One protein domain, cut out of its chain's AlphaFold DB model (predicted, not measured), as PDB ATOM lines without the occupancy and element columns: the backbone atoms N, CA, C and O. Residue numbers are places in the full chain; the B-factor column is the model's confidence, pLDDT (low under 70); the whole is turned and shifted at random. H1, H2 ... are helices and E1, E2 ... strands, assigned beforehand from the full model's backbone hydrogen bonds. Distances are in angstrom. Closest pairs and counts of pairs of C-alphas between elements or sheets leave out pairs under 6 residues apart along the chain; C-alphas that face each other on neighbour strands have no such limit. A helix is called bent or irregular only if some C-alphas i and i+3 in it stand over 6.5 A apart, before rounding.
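AT A GLANCE: This is residues 75 to 148, 157 to 194 and 207 to 250 of the 749 residues of the protein "Hypothetical protein" of Micromonas pusilla (UniProt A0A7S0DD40). An up-and-down bundle of three helices, H3, H4 and H5a, each running against the one before, packs through H4 on two crossed helices, H1 and H2, with the long strand hairpin E1 and E2 beside these. H5 bends, and its second arm, H5b, runs away from the bundle, with residues 238 to 250 sticking out. The printed part has 156 residues, with named elements in the order E1 E2 H1 H2 H3 H4 H5, an antiparallel sheet E1 - E2, and the class mostly helix. It is compact, with a radius of gyration of the C-alphas of 16.2 A and spans of 48 by 45 by 32 A.

HOW THE PARTS SIT: E1, residues 76 to 85, and E2, residues 92 to 101, form an antiparallel hairpin, with N 78 and O 99 within hydrogen-bond range at 2.9 A. H1, residues 107 to 117, comes closest to E2 at the C-alphas of Ala 110 and Phe 101, 5.8 A apart. H2, residues 122 to 138, touches H1 at a steep tilt of 49 degrees, opposite ways; their closest C-alphas, of Ala 108 and Thr 129, are 4.9 A apart. H3, residues 160 to 172, and H4, residues 176 to 188, form a helical hairpin at a shallow tilt of 20 degrees, with closest C-alphas, of Gly 167 and Ser 179, 4.1 A apart. H4, the hub, also touches H1, closest at the C-alphas of Ala 109 and Phe 181, 5.7 A, and with residues 184 to 188 alone H2, at those of Ala 188 and Ala 126, 4.2 A. H5, residues 212 to 250, was assigned as one helix by its hydrogen bonds but is bent, with C-alphas 228 and 231 7.8 A apart; H5a ends at 228 and H5b begins at 231. H5a touches H4, closest at the C-alphas of Ala 218 and Phe 183, 5.5 A. Every O i to N i+4 pair is within hydrogen-bond range in H1, H3, H5a and H5b, against 11 of 13 in H2 and 8 of 9 in H4.

IN THESE COORDINATES: E1 begins at C-alpha 76 (174.719, 175.168, 208.815) and is 28.4 A long; E2 is 27.2 A. H2, 25.3 A, is only just irregular, with C-alphas 123 and 126 7.0 A apart. H5a is 24.4 A long, and H5b, 28.5 A, ends at C-alpha 250 (167.460, 162.055, 220.564).

THE WHOLE: The C-alphas farthest apart, of Ala 213 and Glu 250, are 49.4 A apart. Residues 149 to 156 and 195 to 206 are not printed; the C-alpha gaps are 14.1 A and 11.8 A. Of the links printed whole, none is long. Mean pLDDT of the printed part is 79.7, with residues 86 to 91 and 143 to 148 among those under 70.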
ATOM      1  N   VAL A  75     171.284 174.888 211.180       80.31
ATOM      2  CA  VAL A  75     171.085 174.460 209.791       80.31
ATOM      3  C   VAL A  75     172.431 174.290 209.093       80.31
ATOM      4  O   VAL A  75     172.635 173.347 208.335       80.31
ATOM      5  N   HIS A  76     173.373 175.193 209.375       83.00
ATOM      6  CA  HIS A  76     174.719 175.168 208.815       83.00
ATOM      7  C   HIS A  76     175.724 175.735 209.824       83.00
ATOM      8  O   HIS A  76     175.447 176.749 210.465       83.00
ATOM      9  N   LYS A  77     176.883 175.080 209.969       86.56
ATOM     10  CA  LYS A  77     178.008 175.491 210.828       86.56
ATOM     11  C   LYS A  77     179.239 175.709 209.949       86.56
ATOM     12  O   LYS A  77     179.541 174.853 209.125       86.56
ATOM     13  N   PHE A  78     179.956 176.803 210.166       86.81
ATOM     14  CA  PHE A  78     181.172 177.161 209.432       86.81
ATOM     15  C   PHE A  78     182.166 177.876 210.356       86.81
ATOM     16  O   PHE A  78     181.834 178.239 211.484       86.81
ATOM     17  N   GLU A  79     183.397 178.076 209.901       87.56
ATOM     18  CA  GLU A  79     184.419 178.813 210.648       87.56
ATOM     19  C   GLU A  79     184.688 180.159 209.976       87.56
ATOM     20  O   GLU A  79     184.790 180.256 208.756       87.56
ATOM     21  N   THR A  80     184.804 181.217 210.776       86.62
ATOM     22  CA  THR A  80     185.160 182.549 210.286       86.62
ATOM     23  C   THR A  80     186.334 183.120 211.073       86.62
ATOM     24  O   THR A  80     186.548 182.807 212.249       86.62
ATOM     25  N   THR A  81     187.132 183.956 210.415       85.12
ATOM     26  CA  THR A  81     188.330 184.539 211.025       85.12
ATOM     27  C   THR A  81     187.992 185.851 211.714       85.12
ATOM     28  O   THR A  81     187.462 186.781 211.114       85.12
ATOM     29  N   VAL A  82     188.337 185.941 212.995       84.31
ATOM     30  CA  VAL A  82     188.185 187.156 213.787       84.31
ATOM     31  C   VAL A  82     189.552 187.776 214.008       84.31
ATOM     32  O   VAL A  82     190.463 187.154 214.565       84.31
ATOM     33  N   VAL A  83     189.691 189.032 213.592       80.62
ATOM     34  CA  VAL A  83     190.875 189.843 213.870       80.62
ATOM     35  C   VAL A  83     190.608 190.666 215.125       80.62
ATOM     36  O   VAL A  83     189.744 191.542 215.145       80.62
ATOM     37  N   THR A  84     191.349 190.378 216.194       72.94
ATOM     38  CA  THR A  84     191.297 191.155 217.440       72.94
ATOM     39  C   THR A  84     192.599 191.922 217.626       72.94
ATOM     40  O   THR A  84     193.684 191.357 217.503       72.94
ATOM     41  N   VAL A  85     192.507 193.214 217.937       71.94
ATOM     42  CA  VAL A  85     193.676 194.035 218.272       71.94
ATOM     43  C   VAL A  85     193.820 194.061 219.789       71.94
ATOM     44  O   VAL A  85     192.921 194.506 220.506       71.94
ATOM     45  N   GLY A  86     194.940 193.557 220.308       62.69
ATOM     46  CA  GLY A  86     195.185 193.556 221.749       62.69
ATOM     47  C   GLY A  86     195.355 194.980 222.284       62.69
ATOM     48  O   GLY A  86     196.346 195.629 221.954       62.69
ATOM     49  N   LYS A  87     194.450 195.439 223.164       60.66
ATOM     50  CA  LYS A  87     194.443 196.811 223.728       60.66
ATOM     51  C   LYS A  87     195.788 197.274 224.312       60.66
ATOM     52  O   LYS A  87     196.085 198.457 224.255       60.66
ATOM     53  N   ALA A  88     196.587 196.358 224.865       57.19
ATOM     54  CA  ALA A  88     197.891 196.666 225.467       57.19
ATOM     55  C   ALA A  88     199.091 196.451 224.526       57.19
ATOM     56  O   ALA A  88     200.167 196.977 224.775       57.19
ATOM     57  N   SER A  89     198.932 195.647 223.470       64.88
ATOM     58  CA  SER A  89     200.046 195.201 222.623       64.88
ATOM     59  C   SER A  89     200.026 195.812 221.223       64.88
ATOM     60  O   SER A  89     201.041 195.712 220.536       64.88
ATOM     61  N   GLY A  90     198.885 196.323 220.747       66.62
ATOM     62  CA  GLY A  90     198.694 196.771 219.361       66.62
ATOM     63  C   GLY A  90     198.829 195.668 218.301       66.62
ATOM     64  O   GLY A  90     198.603 195.922 217.125       66.62
ATOM     65  N   LYS A  91     199.183 194.437 218.693       69.31
ATOM     66  CA  LYS A  91     199.343 193.299 217.788       69.31
ATOM     67  C   LYS A  91     197.981 192.717 217.436       69.31
ATOM     68  O   LYS A  91     197.167 192.437 218.321       69.31
ATOM     69  N   GLU A  92     197.775 192.513 216.142       76.38
ATOM     70  CA  GLU A  92     196.643 191.772 215.604       76.38
ATOM     71  C   GLU A  92     196.794 190.289 215.931       76.38
ATOM     72  O   GLU A  92     197.801 189.653 215.615       76.38
ATOM     73  N   LYS A  93     195.773 189.726 216.568       79.19
ATOM     74  CA  LYS A  93     195.633 188.292 216.770       79.19
ATOM     75  C   LYS A  93     194.469 187.812 215.918       79.19
ATOM     76  O   LYS A  93     193.323 188.197 216.158       79.19
ATOM     77  N   ARG A  94     194.782 186.969 214.936       82.62
ATOM     78  CA  ARG A  94     193.794 186.246 214.134       82.62
ATOM     79  C   ARG A  94     193.401 184.979 214.879       82.62
ATOM     80  O   ARG A  94     194.275 184.242 215.339       82.62
ATOM     81  N   LYS A  95     192.103 184.763 215.049       84.62
ATOM     82  CA  LYS A  95     191.551 183.564 215.673       84.62
ATOM     83  C   LYS A  95     190.395 183.060 214.821       84.62
ATOM     84  O   LYS A  95     189.499 183.833 214.502       84.62
ATOM     85  N   GLU A  96     190.413 181.779 214.486       86.31
ATOM     86  CA  GLU A  96     189.267 181.099 213.882       86.31
ATOM     87  C   GLU A  96     188.207 180.851 214.956       86.31
ATOM     88  O   GLU A  96     188.509 180.417 216.077       86.31
ATOM     89  N   MET A  97     186.969 181.227 214.649       85.56
ATOM     90  CA  MET A  97     185.826 181.096 215.542       85.56
ATOM     91  C   MET A  97     184.655 180.494 214.768       85.56
ATOM     92  O   MET A  97     184.378 180.897 213.640       85.56
ATOM     93  N   GLY A  98     183.966 179.535 215.383       86.38
ATOM     94  CA  GLY A  98     182.790 178.905 214.786       86.38
ATOM     95  C   GLY A  98     181.607 179.872 214.697       86.38
ATOM     96  O   GLY A  98     181.316 180.603 215.646       86.38
ATOM     97  N   ALA A  99     180.921 179.844 213.563       86.50
ATOM     98  CA  ALA A  99     179.696 180.566 213.260       86.50
ATOM     99  C   ALA A  99     178.637 179.587 212.730       86.50
ATOM    100  O   ALA A  99     178.952 178.482 212.287       86.50
ATOM    101  N   PHE A 100     177.362 179.961 212.824       87.50
ATOM    102  CA  PHE A 100     176.274 179.085 212.404       87.50
ATOM    103  C   PHE A 100     174.985 179.844 212.079       87.50
ATOM    104  O   PHE A 100     174.736 180.929 212.619       87.50
ATOM    105  N   PHE A 101     174.145 179.218 211.258       84.88
ATOM    106  CA  PHE A 101     172.790 179.655 210.925       84.88
ATOM    107  C   PHE A 101     171.745 178.766 211.600       84.88
ATOM    108  O   PHE A 101     171.903 177.547 211.622       84.88
ATOM    109  N   LEU A 102     170.678 179.362 212.125       81.69
ATOM    110  CA  LEU A 102     169.476 178.678 212.604       81.69
ATOM    111  C   LEU A 102     168.378 178.709 211.536       81.69
ATOM    112  O   LEU A 102     168.453 179.438 210.543       81.69
ATOM    113  N   ARG A 103     167.334 177.906 211.741       75.31
ATOM    114  CA  ARG A 103     166.183 177.872 210.837       75.31
ATOM    115  C   ARG A 103     165.438 179.209 210.910       75.31
ATOM    116  O   ARG A 103     165.001 179.616 211.977       75.31
ATOM    117  N   GLY A 104     165.284 179.871 209.764       72.88
ATOM    118  CA  GLY A 104     164.642 181.188 209.670       72.88
ATOM    119  C   GLY A 104     165.574 182.382 209.910       72.88
ATOM    120  O   GLY A 104     165.104 183.516 209.848       72.88
ATOM    121  N   ASP A 105     166.871 182.155 210.140       76.38
ATOM    122  CA  ASP A 105     167.849 183.243 210.200       76.38
ATOM    123  C   ASP A 105     168.096 183.874 208.825       76.38
ATOM    124  O   ASP A 105     168.120 183.196 207.798       76.38
ATOM    125  N   ASP A 106     168.397 185.173 208.844       80.31
ATOM    126  CA  ASP A 106     169.102 185.861 207.767       80.31
ATOM    127  C   ASP A 106     170.575 186.121 208.153       80.31
ATOM    128  O   ASP A 106     171.000 185.926 209.300       80.31
ATOM    129  N   ALA A 107     171.380 186.572 207.187       83.81
ATOM    130  CA  ALA A 107     172.804 186.841 207.398       83.81
ATOM    131  C   ALA A 107     173.072 187.872 208.509       83.81
ATOM    132  O   ALA A 107     174.051 187.743 209.246       83.81
ATOM    133  N   ALA A 108     172.196 188.869 208.670       83.31
ATOM    134  CA  ALA A 108     172.340 189.891 209.703       83.31
ATOM    135  C   ALA A 108     172.028 189.348 211.099       83.31
ATOM    136  O   ALA A 108     172.745 189.659 212.051       83.31
ATOM    137  N   ALA A 109     171.006 188.505 211.238       83.31
ATOM    138  CA  ALA A 109     170.655 187.849 212.487       83.31
ATOM    139  C   ALA A 109     171.780 186.919 212.952       83.31
ATOM    140  O   ALA A 109     172.226 187.008 214.103       83.31
ATOM    141  N   ALA A 110     172.320 186.109 212.037       85.50
ATOM    142  CA  ALA A 110     173.452 185.235 212.320       85.50
ATOM    143  C   ALA A 110     174.726 186.029 212.683       85.50
ATOM    144  O   ALA A 110     175.385 185.707 213.676       85.50
ATOM    145  N   ALA A 111     175.037 187.115 211.963       87.25
ATOM    146  CA  ALA A 111     176.184 187.979 212.259       87.25
ATOM    147  C   ALA A 111     176.050 188.704 213.609       87.25
ATOM    148  O   ALA A 111     177.007 188.783 214.381       87.25
ATOM    149  N   THR A 112     174.850 189.187 213.935       84.56
ATOM    150  CA  THR A 112     174.557 189.843 215.219       84.56
ATOM    151  C   THR A 112     174.774 188.881 216.376       84.56
ATOM    152  O   THR A 112     175.456 189.215 217.347       84.56
ATOM    153  N   ARG A 113     174.255 187.654 216.253       84.81
ATOM    154  CA  ARG A 113     174.470 186.597 217.241       84.81
ATOM    155  C   ARG A 113     175.958 186.272 217.387       84.81
ATOM    156  O   ARG A 113     176.459 186.248 218.507       84.81
ATOM    157  N   PHE A 114     176.685 186.115 216.281       87.06
ATOM    158  CA  PHE A 114     178.126 185.848 216.301       87.06
ATOM    159  C   PHE A 114     178.931 186.939 217.025       87.06
ATOM    160  O   PHE A 114     179.786 186.627 217.858       87.06
ATOM    161  N   VAL A 115     178.639 188.217 216.762       86.19
ATOM    162  CA  VAL A 115     179.299 189.353 217.429       86.19
ATOM    163  C   VAL A 115     179.019 189.351 218.931       86.19
ATOM    164  O   VAL A 115     179.934 189.543 219.731       86.19
ATOM    165  N   TYR A 116     177.771 189.088 219.320       81.44
ATOM    166  CA  TYR A 116     177.358 189.089 220.723       81.44
ATOM    167  C   TYR A 116     178.039 187.976 221.520       81.44
ATOM    168  O   TYR A 116     178.532 188.222 222.620       81.44
ATOM    169  N   LEU A 117     178.103 186.770 220.958       78.56
ATOM    170  CA  LEU A 117     178.657 185.598 221.638       78.56
ATOM    171  C   LEU A 117     180.151 185.673 221.858       78.56
ATOM    172  O   LEU A 117     180.666 185.249 222.890       78.56
ATOM    173  N   ASN A 118     180.841 186.248 220.885       82.44
ATOM    174  CA  ASN A 118     182.285 186.363 220.918       82.44
ATOM    175  C   ASN A 118     182.747 187.677 221.567       82.44
ATOM    176  O   ASN A 118     183.942 187.972 221.555       82.44
ATOM    177  N   ALA A 119     181.815 188.443 222.157       79.69
ATOM    178  CA  ALA A 119     182.049 189.742 222.786       79.69
ATOM    179  C   ALA A 119     182.847 190.701 221.881       79.69
ATOM    180  O   ALA A 119     183.763 191.399 222.329       79.69
ATOM    181  N   LEU A 120     182.519 190.692 220.585       83.12
ATOM    182  CA  LEU A 120     183.176 191.519 219.581       83.12
ATOM    183  C   LEU A 120     182.582 192.934 219.571       83.12
ATOM    184  O   LEU A 120     181.435 193.132 219.979       83.12
ATOM    185  N   PRO A 121     183.337 193.942 219.101       84.81
ATOM    186  CA  PRO A 121     182.798 195.284 218.929       84.81
ATOM    187  C   PRO A 121     181.579 195.276 217.996       84.81
ATOM    188  O   PRO A 121     181.648 194.734 216.894       84.81
ATOM    189  N   LEU A 122     180.486 195.937 218.400       83.31
ATOM    190  CA  LEU A 122     179.248 196.026 217.606       83.31
ATOM    191  C   LEU A 122     179.466 196.653 216.220       83.31
ATOM    192  O   LEU A 122     178.731 196.357 215.282       83.31
ATOM    193  N   SER A 123     180.518 197.459 216.053       82.12
ATOM    194  CA  SER A 123     180.927 198.005 214.754       82.12
ATOM    195  C   SER A 123     181.279 196.934 213.714       82.12
ATOM    196  O   SER A 123     181.241 197.214 212.520       82.12
ATOM    197  N   GLN A 124     181.585 195.703 214.137       85.50
ATOM    198  CA  GLN A 124     181.915 194.595 213.237       85.50
ATOM    199  C   GLN A 124     180.679 193.890 212.652       85.50
ATOM    200  O   GLN A 124     180.838 193.058 211.761       85.50
ATOM    201  N   ILE A 125     179.454 194.219 213.090       85.62
ATOM    202  CA  ILE A 125     178.227 193.556 212.610       85.62
ATOM    203  C   ILE A 125     178.075 193.677 211.093       85.62
ATOM    204  O   ILE A 125     177.793 192.679 210.435       85.62
ATOM    205  N   ALA A 126     178.313 194.860 210.518       85.00
ATOM    206  CA  ALA A 126     178.202 195.064 209.072       85.00
ATOM    207  C   ALA A 126     179.186 194.176 208.288       85.00
ATOM    208  O   ALA A 126     178.804 193.525 207.318       85.00
ATOM    209  N   HIS A 127     180.431 194.075 208.765       87.69
ATOM    210  CA  HIS A 127     181.462 193.237 208.152       87.69
ATOM    211  C   HIS A 127     181.100 191.743 208.182       87.69
ATOM    212  O   HIS A 127     181.205 191.046 207.169       87.69
ATOM    213  N   PHE A 128     180.630 191.242 209.330       87.88
ATOM    214  CA  PHE A 128     180.205 189.845 209.434       87.88
ATOM    215  C   PHE A 128     178.906 189.570 208.679       87.88
ATOM    216  O   PHE A 128     178.766 188.482 208.138       87.88
ATOM    217  N   THR A 129     178.004 190.546 208.557       88.31
ATOM    218  CA  THR A 129     176.777 190.402 207.755       88.31
ATOM    219  C   THR A 129     177.110 190.137 206.287       88.31
ATOM    220  O   THR A 129     176.560 189.217 205.695       88.31
ATOM    221  N   GLU A 130     178.067 190.869 205.710       86.62
ATOM    222  CA  GLU A 130     178.526 190.642 204.329       86.62
ATOM    223  C   GLU A 130     179.248 189.293 204.165       86.62
ATOM    224  O   GLU A 130     179.112 188.604 203.153       86.62
ATOM    225  N   THR A 131     180.034 188.901 205.168       87.56
ATOM    226  CA  THR A 131     180.735 187.609 205.171       87.56
ATOM    227  C   THR A 131     179.735 186.452 205.235       87.56
ATOM    228  O   THR A 131     179.857 185.483 204.493       87.56
ATOM    229  N   PHE A 132     178.710 186.577 206.076       89.25
ATOM    230  CA  PHE A 132     177.700 185.546 206.288       89.25
ATOM    231  C   PHE A 132     176.715 185.493 205.119       89.25
ATOM    232  O   PHE A 132     176.266 184.413 204.767       89.25
ATOM    233  N   ALA A 133     176.418 186.620 204.466       86.94
ATOM    234  CA  ALA A 133     175.615 186.632 203.244       86.94
ATOM    235  C   ALA A 133     176.283 185.816 202.127       86.94
ATOM    236  O   ALA A 133     175.636 184.977 201.507       86.94
ATOM    237  N   ARG A 134     177.601 185.980 201.940       86.94
ATOM    238  CA  ARG A 134     178.374 185.168 200.988       86.94
ATOM    239  C   ARG A 134     178.372 183.685 201.349       86.94
ATOM    240  O   ARG A 134     178.185 182.851 200.470       86.94
ATOM    241  N   GLU A 135     178.544 183.361 202.629       86.56
ATOM    242  CA  GLU A 135     178.491 181.974 203.108       86.56
ATOM    243  C   GLU A 135     177.114 181.339 202.857       86.56
ATOM    244  O   GLU A 135     177.011 180.208 202.384       86.56
ATOM    245  N   TRP A 136     176.050 182.101 203.121       84.19
ATOM    246  CA  TRP A 136     174.666 181.689 202.911       84.19
ATOM    247  C   TRP A 136     174.352 181.410 201.438       84.19
ATOM    248  O   TRP A 136     173.645 180.457 201.115       84.19
ATOM    249  N   GLU A 137     174.879 182.226 200.529       83.12
ATOM    250  CA  GLU A 137     174.669 182.050 199.091       83.12
ATOM    251  C   GLU A 137     175.455 180.863 198.527       83.12
ATOM    252  O   GLU A 137     174.894 180.092 197.751       83.12
ATOM    253  N   LEU A 138     176.719 180.700 198.932       84.56
ATOM    254  CA  LEU A 138     177.647 179.756 198.304       84.56
ATOM    255  C   LEU A 138     177.624 178.348 198.915       84.56
ATOM    256  O   LEU A 138     177.762 177.376 198.175       84.56
ATOM    257  N   ASN A 139     177.469 178.229 200.240       83.25
ATOM    258  CA  ASN A 139     177.774 176.987 200.967       83.25
ATOM    259  C   ASN A 139     176.564 176.333 201.658       83.25
ATOM    260  O   ASN A 139     176.641 175.167 202.051       83.25
ATOM    261  N   VAL A 140     175.438 177.040 201.796       78.81
ATOM    262  CA  VAL A 140     174.210 176.488 202.396       78.81
ATOM    263  C   VAL A 140     173.372 175.781 201.317       78.81
ATOM    264  O   VAL A 140     172.984 176.432 200.345       78.81
ATOM    265  N   PRO A 141     173.056 174.474 201.453       76.06
ATOM    266  CA  PRO A 141     172.240 173.748 200.474       76.06
ATOM    267  C   PRO A 141     170.847 174.363 200.288       76.06
ATOM    268  O   PRO A 141     170.195 174.706 201.275       76.06
ATOM    269  N   GLU A 142     170.344 174.434 199.051       70.44
ATOM    270  CA  GLU A 142     169.013 174.997 198.739       70.44
ATOM    271  C   GLU A 142     167.867 174.304 199.495       70.44
ATOM    272  O   GLU A 142     166.923 174.960 199.922       70.44
ATOM    273  N   GLU A 143     167.977 172.998 199.752       66.81
ATOM    274  CA  GLU A 143     167.001 172.219 200.538       66.81
ATOM    275  C   GLU A 143     166.907 172.667 202.006       66.81
ATOM    276  O   GLU A 143     165.889 172.469 202.667       66.81
ATOM    277  N   SER A 144     167.982 173.270 202.518       65.88
ATOM    278  CA  SER A 144     168.091 173.758 203.893       65.88
ATOM    279  C   SER A 144     167.731 175.241 204.028       65.88
ATOM    280  O   SER A 144     167.421 175.707 205.128       65.88
ATOM    281  N   LYS A 145     167.718 175.979 202.907       67.88
ATOM    282  CA  LYS A 145     167.211 177.349 202.859       67.88
ATOM    283  C   LYS A 145     165.689 177.309 203.041       67.88
ATOM    284  O   LYS A 145     165.024 176.415 202.513       67.88
ATOM    285  N   PRO A 146     165.095 178.249 203.795       58.16
ATOM    286  CA  PRO A 146     163.647 178.322 203.895       58.16
ATOM    287  C   PRO A 146     163.078 178.460 202.481       58.16
ATOM    288  O   PRO A 146     163.428 179.409 201.776       58.16
ATOM    289  N   ARG A 147     162.217 177.515 202.058       52.19
ATOM    290  CA  ARG A 147     161.477 177.638 200.791       52.19
ATOM    291  C   ARG A 147     160.873 179.031 200.775       52.19
ATOM    292  O   ARG A 147     160.197 179.399 201.740       52.19
ATOM    293  N   ALA A 148     161.141 179.796 199.717       48.84
ATOM    294  CA  ALA A 148     160.540 181.106 199.547       48.84
ATOM    295  C   ALA A 148     159.036 180.926 199.747       48.84
ATOM    296  O   ALA A 148     158.374 180.267 198.940       48.84
ATOM    297  N   PRO A 157     158.751 195.486 200.665       64.00
ATOM    298  CA  PRO A 157     160.143 195.173 200.986       64.00
ATOM    299  C   PRO A 157     160.722 196.251 201.902       64.00
ATOM    300  O   PRO A 157     160.581 197.450 201.635       64.00
ATOM    301  N   MET A 158     161.344 195.838 203.002       76.25
ATOM    302  CA  MET A 158     161.835 196.781 204.001       76.25
ATOM    303  C   MET A 158     163.276 197.225 203.719       76.25
ATOM    304  O   MET A 158     164.163 196.424 203.420       76.25
ATOM    305  N   GLY A 159     163.509 198.535 203.850       81.38
ATOM    306  CA  GLY A 159     164.839 199.146 203.823       81.38
ATOM    307  C   GLY A 159     165.388 199.457 205.227       81.38
ATOM    308  O   GLY A 159     164.661 199.351 206.218       81.38
ATOM    309  N   PRO A 160     166.648 199.921 205.340       82.94
ATOM    310  CA  PRO A 160     167.319 200.168 206.624       82.94
ATOM    311  C   PRO A 160     166.563 201.104 207.582       82.94
ATOM    312  O   PRO A 160     166.500 200.841 208.781       82.94
ATOM    313  N   ARG A 161     165.937 202.169 207.063       83.94
ATOM    314  CA  ARG A 161     165.077 203.068 207.857       83.94
ATOM    315  C   ARG A 161     163.808 202.384 208.368       83.94
ATOM    316  O   ARG A 161     163.427 202.589 209.512       83.94
ATOM    317  N   ALA A 162     163.181 201.542 207.546       84.75
ATOM    318  CA  ALA A 162     161.989 200.797 207.948       84.75
ATOM    319  C   ALA A 162     162.311 199.772 209.048       84.75
ATOM    320  O   ALA A 162     161.528 199.616 209.983       84.75
ATOM    321  N   PHE A 163     163.486 199.134 208.988       86.25
ATOM    322  CA  PHE A 163     163.984 198.295 210.079       86.25
ATOM    323  C   PHE A 163     164.194 199.097 211.368       86.25
ATOM    324  O   PHE A 163     163.737 198.663 212.420       86.25
ATOM    325  N   LEU A 164     164.809 200.283 211.306       87.31
ATOM    326  CA  LEU A 164     165.000 201.128 212.490       87.31
ATOM    327  C   LEU A 164     163.664 201.477 213.172       87.31
ATOM    328  O   LEU A 164     163.522 201.289 214.380       87.31
ATOM    329  N   GLU A 165     162.669 201.916 212.402       88.62
ATOM    330  CA  GLU A 165     161.342 202.267 212.929       88.62
ATOM    331  C   GLU A 165     160.581 201.045 213.469       88.62
ATOM    332  O   GLU A 165     159.980 201.102 214.547       88.62
ATOM    333  N   ARG A 166     160.662 199.894 212.784       87.50
ATOM    334  CA  ARG A 166     160.080 198.638 213.281       87.50
ATOM    335  C   ARG A 166     160.739 198.199 214.587       87.50
ATOM    336  O   ARG A 166     160.031 197.817 215.516       87.50
ATOM    337  N   GLY A 167     162.062 198.317 214.679       87.19
ATOM    338  CA  GLY A 167     162.827 198.022 215.885       87.19
ATOM    339  C   GLY A 167     162.411 198.902 217.064       87.19
ATOM    340  O   GLY A 167     162.185 198.380 218.152       87.19
ATOM    341  N   LYS A 168     162.218 200.213 216.851       90.00
ATOM    342  CA  LYS A 168     161.717 201.137 217.889       90.00
ATOM    343  C   LYS A 168     160.329 200.729 218.387       90.00
ATOM    344  O   LYS A 168     160.104 200.680 219.593       90.00
ATOM    345  N   ARG A 169     159.420 200.368 217.473       91.06
ATOM    346  CA  ARG A 169     158.079 199.876 217.826       91.06
ATOM    347  C   ARG A 169     158.138 198.578 218.635       91.06
ATOM    348  O   ARG A 169     157.499 198.487 219.673       91.06
ATOM    349  N   LEU A 170     158.928 197.599 218.196       86.88
ATOM    350  CA  LEU A 170     159.085 196.321 218.901       86.88
ATOM    351  C   LEU A 170     159.720 196.503 220.285       86.88
ATOM    352  O   LEU A 170     159.300 195.857 221.240       86.88
ATOM    353  N   ALA A 171     160.685 197.414 220.411       86.50
ATOM    354  CA  ALA A 171     161.277 197.756 221.699       86.50
ATOM    355  C   ALA A 171     160.260 198.401 222.657       86.50
ATOM    356  O   ALA A 171     160.339 198.152 223.854       86.50
ATOM    357  N   ALA A 172     159.300 199.180 222.145       87.69
ATOM    358  CA  ALA A 172     158.207 199.748 222.939       87.69
ATOM    359  C   ALA A 172     157.149 198.706 223.357       87.69
ATOM    360  O   ALA A 172     156.439 198.917 224.335       87.69
ATOM    361  N   GLU A 173     157.051 197.585 222.638       89.94
ATOM    362  CA  GLU A 173     156.199 196.432 222.972       89.94
ATOM    363  C   GLU A 173     156.912 195.400 223.874       89.94
ATOM    364  O   GLU A 173     156.442 194.268 223.993       89.94
ATOM    365  N   ASP A 174     158.067 195.743 224.459       83.19
ATOM    366  CA  ASP A 174     158.948 194.844 225.229       83.19
ATOM    367  C   ASP A 174     159.429 193.593 224.449       83.19
ATOM    368  O   ASP A 174     159.917 192.616 225.024       83.19
ATOM    369  N   LYS A 175     159.369 193.613 223.108       82.94
ATOM    370  CA  LYS A 175     159.846 192.535 222.216       82.94
ATOM    371  C   LYS A 175     161.319 192.714 221.847       82.94
ATOM    372  O   LYS A 175     161.697 192.835 220.678       82.94
ATOM    373  N   HIS A 176     162.169 192.727 222.868       79.62
ATOM    374  CA  HIS A 176     163.600 193.021 222.731       79.62
ATOM    375  C   HIS A 176     164.377 191.997 221.881       79.62
ATOM    376  O   HIS A 176     165.342 192.347 221.195       79.62
ATOM    377  N   ASP A 177     163.924 190.740 221.862       75.31
ATOM    378  CA  ASP A 177     164.563 189.674 221.088       75.31
ATOM    379  C   ASP A 177     164.476 189.901 219.576       75.31
ATOM    380  O   ASP A 177     165.413 189.535 218.863       75.31
ATOM    381  N   GLU A 178     163.407 190.547 219.103       81.00
ATOM    382  CA  GLU A 178     163.179 190.871 217.693       81.00
ATOM    383  C   GLU A 178     163.731 192.260 217.335       81.00
ATOM    384  O   GLU A 178     164.371 192.423 216.292       81.00
ATOM    385  N   SER A 179     163.568 193.251 218.223       85.94
ATOM    386  CA  SER A 179     163.985 194.637 217.964       85.94
ATOM    387  C   SER A 179     165.487 194.770 217.705       85.94
ATOM    388  O   SER A 179     165.912 195.555 216.859       85.94
ATOM    389  N   ARG A 180     166.317 193.975 218.394       84.06
ATOM    390  CA  ARG A 180     167.779 193.983 218.213       84.06
ATOM    391  C   ARG A 180     168.218 193.541 216.817       84.06
ATOM    392  O   ARG A 180     169.213 194.053 216.311       84.06
ATOM    393  N   PHE A 181     167.499 192.598 216.204       85.19
ATOM    394  CA  PHE A 181     167.811 192.135 214.856       85.19
ATOM    395  C   PHE A 181     167.461 193.216 213.842       85.19
ATOM    396  O   PHE A 181     168.214 193.429 212.902       85.19
ATOM    397  N   ASP A 182     166.388 193.965 214.079       86.06
ATOM    398  CA  ASP A 182     166.025 195.105 213.242       86.06
ATOM    399  C   ASP A 182     167.010 196.269 213.371       86.06
ATOM    400  O   ASP A 182     167.440 196.817 212.357       86.06
ATOM    401  N   PHE A 183     167.470 196.592 214.583       87.94
ATOM    402  CA  PHE A 183     168.552 197.567 214.764       87.94
ATOM    403  C   PHE A 183     169.844 197.114 214.078       87.94
ATOM    404  O   PHE A 183     170.511 197.916 213.426       87.94
ATOM    405  N   ALA A 184     170.181 195.826 214.154       85.25
ATOM    406  CA  ALA A 184     171.355 195.291 213.481       85.25
ATOM    407  C   ALA A 184     171.225 195.289 211.947       85.25
ATOM    408  O   ALA A 184     172.184 195.650 211.265       85.25
ATOM    409  N   ARG A 185     170.050 194.955 211.395       87.44
ATOM    410  CA  ARG A 185     169.751 195.062 209.954       87.44
ATOM    411  C   ARG A 185     169.854 196.502 209.466       87.44
ATOM    412  O   ARG A 185     170.444 196.744 208.414       87.44
ATOM    413  N   ALA A 186     169.337 197.451 210.249       85.81
ATOM    414  CA  ALA A 186     169.458 198.878 209.980       85.81
ATOM    415  C   ALA A 186     170.937 199.305 209.939       85.81
ATOM    416  O   ALA A 186     171.391 199.863 208.942       85.81
ATOM    417  N   VAL A 187     171.716 198.950 210.966       85.00
ATOM    418  CA  VAL A 187     173.159 199.239 211.062       85.00
ATOM    419  C   VAL A 187     173.968 198.611 209.921       85.00
ATOM    420  O   VAL A 187     174.850 199.263 209.360       85.00
ATOM    421  N   ALA A 188     173.672 197.361 209.565       82.62
ATOM    422  CA  ALA A 188     174.336 196.642 208.481       82.62
ATOM    423  C   ALA A 188     173.885 197.107 207.084       82.62
ATOM    424  O   ALA A 188     174.493 196.723 206.089       82.62
ATOM    425  N   GLY A 189     172.846 197.944 206.996       81.31
ATOM    426  CA  GLY A 189     172.327 198.451 205.731       81.31
ATOM    427  C   GLY A 189     171.631 197.384 204.883       81.31
ATOM    428  O   GLY A 189     171.644 197.496 203.658       81.31
ATOM    429  N   VAL A 190     171.038 196.363 205.514       79.81
ATOM    430  CA  VAL A 190     170.355 195.262 204.817       79.81
ATOM    431  C   VAL A 190     169.156 195.775 204.025       79.81
ATOM    432  O   VAL A 190     168.407 196.641 204.481       79.81
ATOM    433  N   ARG A 191     168.978 195.216 202.827       77.75
ATOM    434  CA  ARG A 191     167.860 195.491 201.925       77.75
ATOM    435  C   ARG A 191     167.213 194.168 201.548       77.75
ATOM    436  O   ARG A 191     167.915 193.265 201.098       77.75
ATOM    437  N   GLU A 192     165.905 194.049 201.733       69.88
ATOM    438  CA  GLU A 192     165.167 192.892 201.222       69.88
ATOM    439  C   GLU A 192     165.105 192.961 199.690       69.88
ATOM    440  O   GLU A 192     164.822 194.016 199.116       69.88
ATOM    441  N   SER A 193     165.413 191.850 199.015       56.41
ATOM    442  CA  SER A 193     165.353 191.785 197.558       56.41
ATOM    443  C   SER A 193     163.901 191.735 197.085       56.41
ATOM    444  O   SER A 193     163.069 190.987 197.600       56.41
ATOM    445  N   VAL A 194     163.587 192.542 196.073       51.34
ATOM    446  CA  VAL A 194     162.298 192.484 195.382       51.34
ATOM    447  C   VAL A 194     162.334 191.262 194.471       51.34
ATOM    448  O   VAL A 194     163.058 191.252 193.477       51.34
ATOM    449  N   ALA A 207     165.163 202.564 199.030       50.81
ATOM    450  CA  ALA A 207     166.537 202.968 198.715       50.81
ATOM    451  C   ALA A 207     167.183 203.957 199.702       50.81
ATOM    452  O   ALA A 207     168.398 204.168 199.625       50.81
ATOM    453  N   ALA A 208     166.419 204.562 200.619       61.38
ATOM    454  CA  ALA A 208     166.942 205.583 201.522       61.38
ATOM    455  C   ALA A 208     167.933 204.980 202.535       61.38
ATOM    456  O   ALA A 208     167.552 204.322 203.506       61.38
ATOM    457  N   ALA A 209     169.225 205.213 202.299       66.88
ATOM    458  CA  ALA A 209     170.267 204.942 203.277       66.88
ATOM    459  C   ALA A 209     170.010 205.760 204.553       66.88
ATOM    460  O   ALA A 209     169.523 206.889 204.490       66.88
ATOM    461  N   LEU A 210     170.348 205.183 205.707       78.69
ATOM    462  CA  LEU A 210     170.340 205.912 206.972       78.69
ATOM    463  C   LEU A 210     171.317 207.085 206.885       78.69
ATOM    464  O   LEU A 210     172.450 206.915 206.428       78.69
ATOM    465  N   THR A 211     170.884 208.245 207.367       85.38
ATOM    466  CA  THR A 211     171.782 209.366 207.666       85.38
ATOM    467  C   THR A 211     172.765 208.970 208.768       85.38
ATOM    468  O   THR A 211     172.504 208.046 209.542       85.38
ATOM    469  N   ASP A 212     173.887 209.680 208.880       81.06
ATOM    470  CA  ASP A 212     174.874 209.410 209.932       81.06
ATOM    471  C   ASP A 212     174.268 209.529 211.340       81.06
ATOM    472  O   ASP A 212     174.613 208.750 212.228       81.06
ATOM    473  N   ALA A 213     173.305 210.440 211.523       84.31
ATOM    474  CA  ALA A 213     172.566 210.605 212.772       84.31
ATOM    475  C   ALA A 213     171.666 209.395 213.085       84.31
ATOM    476  O   ALA A 213     171.729 208.859 214.187       84.31
ATOM    477  N   GLU A 214     170.877 208.916 212.119       85.56
ATOM    478  CA  GLU A 214     170.009 207.739 212.308       85.56
ATOM    479  C   GLU A 214     170.824 206.447 212.467       85.56
ATOM    480  O   GLU A 214     170.438 205.539 213.201       85.56
ATOM    481  N   ARG A 215     171.982 206.353 211.801       83.69
ATOM    482  CA  ARG A 215     172.910 205.234 211.982       83.69
ATOM    483  C   ARG A 215     173.511 205.247 213.387       83.69
ATOM    484  O   ARG A 215     173.594 204.189 214.006       83.69
ATOM    485  N   ALA A 216     173.914 206.416 213.889       85.31
ATOM    486  CA  ALA A 216     174.398 206.572 215.258       85.31
ATOM    487  C   ALA A 216     173.308 206.221 216.285       85.31
ATOM    488  O   ALA A 216     173.590 205.489 217.230       85.31
ATOM    489  N   GLU A 217     172.064 206.647 216.050       89.12
ATOM    490  CA  GLU A 217     170.905 206.290 216.880       89.12
ATOM    491  C   GLU A 217     170.677 204.767 216.907       89.12
ATOM    492  O   GLU A 217     170.557 204.173 217.978       89.12
ATOM    493  N   ALA A 218     170.681 204.108 215.743       85.62
ATOM    494  CA  ALA A 218     170.532 202.657 215.651       85.62
ATOM    495  C   ALA A 218     171.647 201.907 216.405       85.62
ATOM    496  O   ALA A 218     171.384 200.911 217.083       85.62
ATOM    497  N   PHE A 219     172.888 202.401 216.320       86.81
ATOM    498  CA  PHE A 219     174.018 201.865 217.080       86.81
ATOM    499  C   PHE A 219     173.850 202.051 218.587       86.81
ATOM    500  O   PHE A 219     174.126 201.117 219.341       86.81
ATOM    501  N   GLU A 220     173.397 203.221 219.031       89.06
ATOM    502  CA  GLU A 220     173.186 203.507 220.448       89.06
ATOM    503  C   GLU A 220     172.088 202.611 221.038       89.06
ATOM    504  O   GLU A 220     172.296 201.992 222.082       89.06
ATOM    505  N   LEU A 221     170.963 202.451 220.335       88.50
ATOM    506  CA  LEU A 221     169.873 201.553 220.736       88.50
ATOM    507  C   LEU A 221     170.336 200.092 220.818       88.50
ATOM    508  O   LEU A 221     170.007 199.375 221.768       88.50
ATOM    509  N   LEU A 222     171.153 199.653 219.859       86.12
ATOM    510  CA  LEU A 222     171.739 198.317 219.871       86.12
ATOM    511  C   LEU A 222     172.725 198.126 221.036       86.12
ATOM    512  O   LEU A 222     172.762 197.056 221.648       86.12
ATOM    513  N   GLU A 223     173.512 199.151 221.371       85.50
ATOM    514  CA  GLU A 223     174.451 199.113 222.493       85.50
ATOM    515  C   GLU A 223     173.729 199.102 223.845       85.50
ATOM    516  O   GLU A 223     174.087 198.318 224.729       85.50
ATOM    517  N   GLN A 224     172.684 199.918 224.002       86.00
ATOM    518  CA  GLN A 224     171.821 199.909 225.182       86.00
ATOM    519  C   GLN A 224     171.204 198.524 225.384       86.00
ATOM    520  O   GLN A 224     171.354 197.951 226.465       86.00
ATOM    521  N   HIS A 225     170.637 197.939 224.323       83.94
ATOM    522  CA  HIS A 225     170.094 196.584 224.344       83.94
ATOM    523  C   HIS A 225     171.152 195.536 224.734       83.94
ATOM    524  O   HIS A 225     170.906 194.658 225.564       83.94
ATOM    525  N   HIS A 226     172.361 195.611 224.168       81.50
ATOM    526  CA  HIS A 226     173.437 194.687 224.523       81.50
ATOM    527  C   HIS A 226     173.819 194.801 226.008       81.50
ATOM    528  O   HIS A 226     173.983 193.788 226.693       81.50
ATOM    529  N   ARG A 227     173.910 196.021 226.550       81.69
ATOM    530  CA  ARG A 227     174.231 196.246 227.969       81.69
ATOM    531  C   ARG A 227     173.155 195.685 228.900       81.69
ATOM    532  O   ARG A 227     173.510 195.060 229.899       81.69
ATOM    533  N   THR A 228     171.877 195.865 228.578       80.62
ATOM    534  CA  THR A 228     170.762 195.385 229.411       80.62
ATOM    535  C   THR A 228     170.540 193.877 229.295       80.62
ATOM    536  O   THR A 228     170.332 193.220 230.317       80.62
ATOM    537  N   HIS A 229     170.652 193.295 228.096       76.44
ATOM    538  CA  HIS A 229     170.238 191.908 227.840       76.44
ATOM    539  C   HIS A 229     171.382 190.907 227.609       76.44
ATOM    540  O   HIS A 229     171.119 189.708 227.543       76.44
ATOM    541  N   SER A 230     172.657 191.320 227.562       74.69
ATOM    542  CA  SER A 230     173.805 190.410 227.321       74.69
ATOM    543  C   SER A 230     173.816 189.150 228.200       74.69
ATOM    544  O   SER A 230     174.086 188.052 227.716       74.69
ATOM    545  N   ARG A 231     173.486 189.273 229.492       73.88
ATOM    546  CA  ARG A 231     173.416 188.121 230.411       73.88
ATOM    547  C   ARG A 231     172.276 187.164 230.065       73.88
ATOM    548  O   ARG A 231     172.479 185.954 230.125       73.88
ATOM    549  N   ALA A 232     171.110 187.701 229.708       74.50
ATOM    550  CA  ALA A 232     169.953 186.908 229.302       74.50
ATOM    551  C   ALA A 232     170.238 186.155 227.995       74.50
ATOM    552  O   ALA A 232     169.935 184.973 227.889       74.50
ATOM    553  N   LEU A 233     170.932 186.798 227.055       71.31
ATOM    554  CA  LEU A 233     171.317 186.188 225.784       71.31
ATOM    555  C   LEU A 233     172.334 185.062 225.948       71.31
ATOM    556  O   LEU A 233     172.146 183.991 225.384       71.31
ATOM    557  N   ASN A 234     173.356 185.252 226.785       73.94
ATOM    558  CA  ASN A 234     174.303 184.181 227.108       73.94
ATOM    559  C   ASN A 234     173.623 183.006 227.836       73.94
ATOM    560  O   ASN A 234     174.027 181.854 227.676       73.94
ATOM    561  N   ALA A 235     172.593 183.275 228.644       75.12
ATOM    562  CA  ALA A 235     171.806 182.227 229.287       75.12
ATOM    563  C   ALA A 235     170.925 181.467 228.279       75.12
ATOM    564  O   ALA A 235     170.905 180.238 228.315       75.12
ATOM    565  N   ALA A 236     170.256 182.175 227.364       74.38
ATOM    566  CA  ALA A 236     169.452 181.588 226.292       74.38
ATOM    567  C   ALA A 236     170.310 180.752 225.327       74.38
ATOM    568  O   ALA A 236     169.943 179.634 224.984       74.38
ATOM    569  N   GLU A 237     171.503 181.235 224.977       75.00
ATOM    570  CA  GLU A 237     172.509 180.501 224.204       75.00
ATOM    571  C   GLU A 237     172.877 179.175 224.875       75.00
ATOM    572  O   GLU A 237     172.851 178.118 224.251       75.00
ATOM    573  N   LYS A 238     173.191 179.221 226.175       75.06
ATOM    574  CA  LYS A 238     173.551 178.028 226.942       75.06
ATOM    575  C   LYS A 238     172.390 177.037 227.015       75.06
ATOM    576  O   LYS A 238     172.618 175.831 226.977       75.06
ATOM    577  N   GLN A 239     171.156 177.528 227.119       77.00
ATOM    578  CA  GLN A 239     169.964 176.686 227.033       77.00
ATOM    579  C   GLN A 239     169.801 176.080 225.636       77.00
ATOM    580  O   GLN A 239     169.493 174.896 225.535       77.00
ATOM    581  N   ARG A 240     170.069 176.836 224.566       79.88
ATOM    582  CA  ARG A 240     170.041 176.327 223.191       79.88
ATOM    583  C   ARG A 240     171.090 175.242 222.977       79.88
ATOM    584  O   ARG A 240     170.742 174.170 222.518       79.88
ATOM    585  N   GLU A 241     172.338 175.461 223.386       78.06
ATOM    586  CA  GLU A 241     173.397 174.443 223.299       78.06
ATOM    587  C   GLU A 241     173.003 173.162 224.062       78.06
ATOM    588  O   GLU A 241     173.284 172.045 223.627       78.06
ATOM    589  N   GLN A 242     172.317 173.304 225.201       73.81
ATOM    590  CA  GLN A 242     171.761 172.164 225.931       73.81
ATOM    591  C   GLN A 242     170.646 171.456 225.149       73.81
ATOM    592  O   GLN A 242     170.632 170.225 225.128       73.81
ATOM    593  N   ARG A 243     169.743 172.200 224.499       75.19
ATOM    594  CA  ARG A 243     168.666 171.655 223.656       75.19
ATOM    595  C   ARG A 243     169.193 171.010 222.377       75.19
ATOM    596  O   ARG A 243     168.742 169.929 222.037       75.19
ATOM    597  N   GLU A 244     170.186 171.604 221.727       76.62
ATOM    598  CA  GLU A 244     170.878 171.053 220.559       76.62
ATOM    599  C   GLU A 244     171.533 169.718 220.917       76.62
ATOM    600  O   GLU A 244     171.255 168.703 220.285       76.62
ATOM    601  N   LYS A 245     172.308 169.671 222.008       75.00
ATOM    602  CA  LYS A 245     172.886 168.414 222.507       75.00
ATOM    603  C   LYS A 245     171.816 167.393 222.884       75.00
ATOM    604  O   LYS A 245     172.045 166.197 222.730       75.00
ATOM    605  N   ALA A 246     170.675 167.829 223.418       70.81
ATOM    606  CA  ALA A 246     169.555 166.936 223.703       70.81
ATOM    607  C   ALA A 246     168.947 166.377 222.407       70.81
ATOM    608  O   ALA A 246     168.773 165.165 222.311       70.81
ATOM    609  N   HIS A 247     168.733 167.216 221.396       73.62
ATOM    610  CA  HIS A 247     168.211 166.815 220.094       73.62
ATOM    611  C   HIS A 247     169.170 165.877 219.350       73.62
ATOM    612  O   HIS A 247     168.746 164.830 218.878       73.62
ATOM    613  N   GLU A 248     170.473 166.170 219.302       72.50
ATOM    614  CA  GLU A 248     171.477 165.272 218.707       72.50
ATOM    615  C   GLU A 248     171.461 163.890 219.380       72.50
ATOM    616  O   GLU A 248     171.504 162.852 218.710       72.50
ATOM    617  N   ARG A 249     171.333 163.859 220.714       68.50
ATOM    618  CA  ARG A 249     171.164 162.608 221.466       68.50
ATOM    619  C   ARG A 249     169.863 161.907 221.084       68.50
ATOM    620  O   ARG A 249     169.886 160.700 220.875       68.50
ATOM    621  N   GLU A 250     168.752 162.622 220.969       69.06
ATOM    622  CA  GLU A 250     167.460 162.055 220.564       69.06
ATOM    623  C   GLU A 250     167.483 161.491 219.141       69.06
ATOM    624  O   GLU A 250     167.023 160.371 218.939       69.06
TER     625      GLU A 250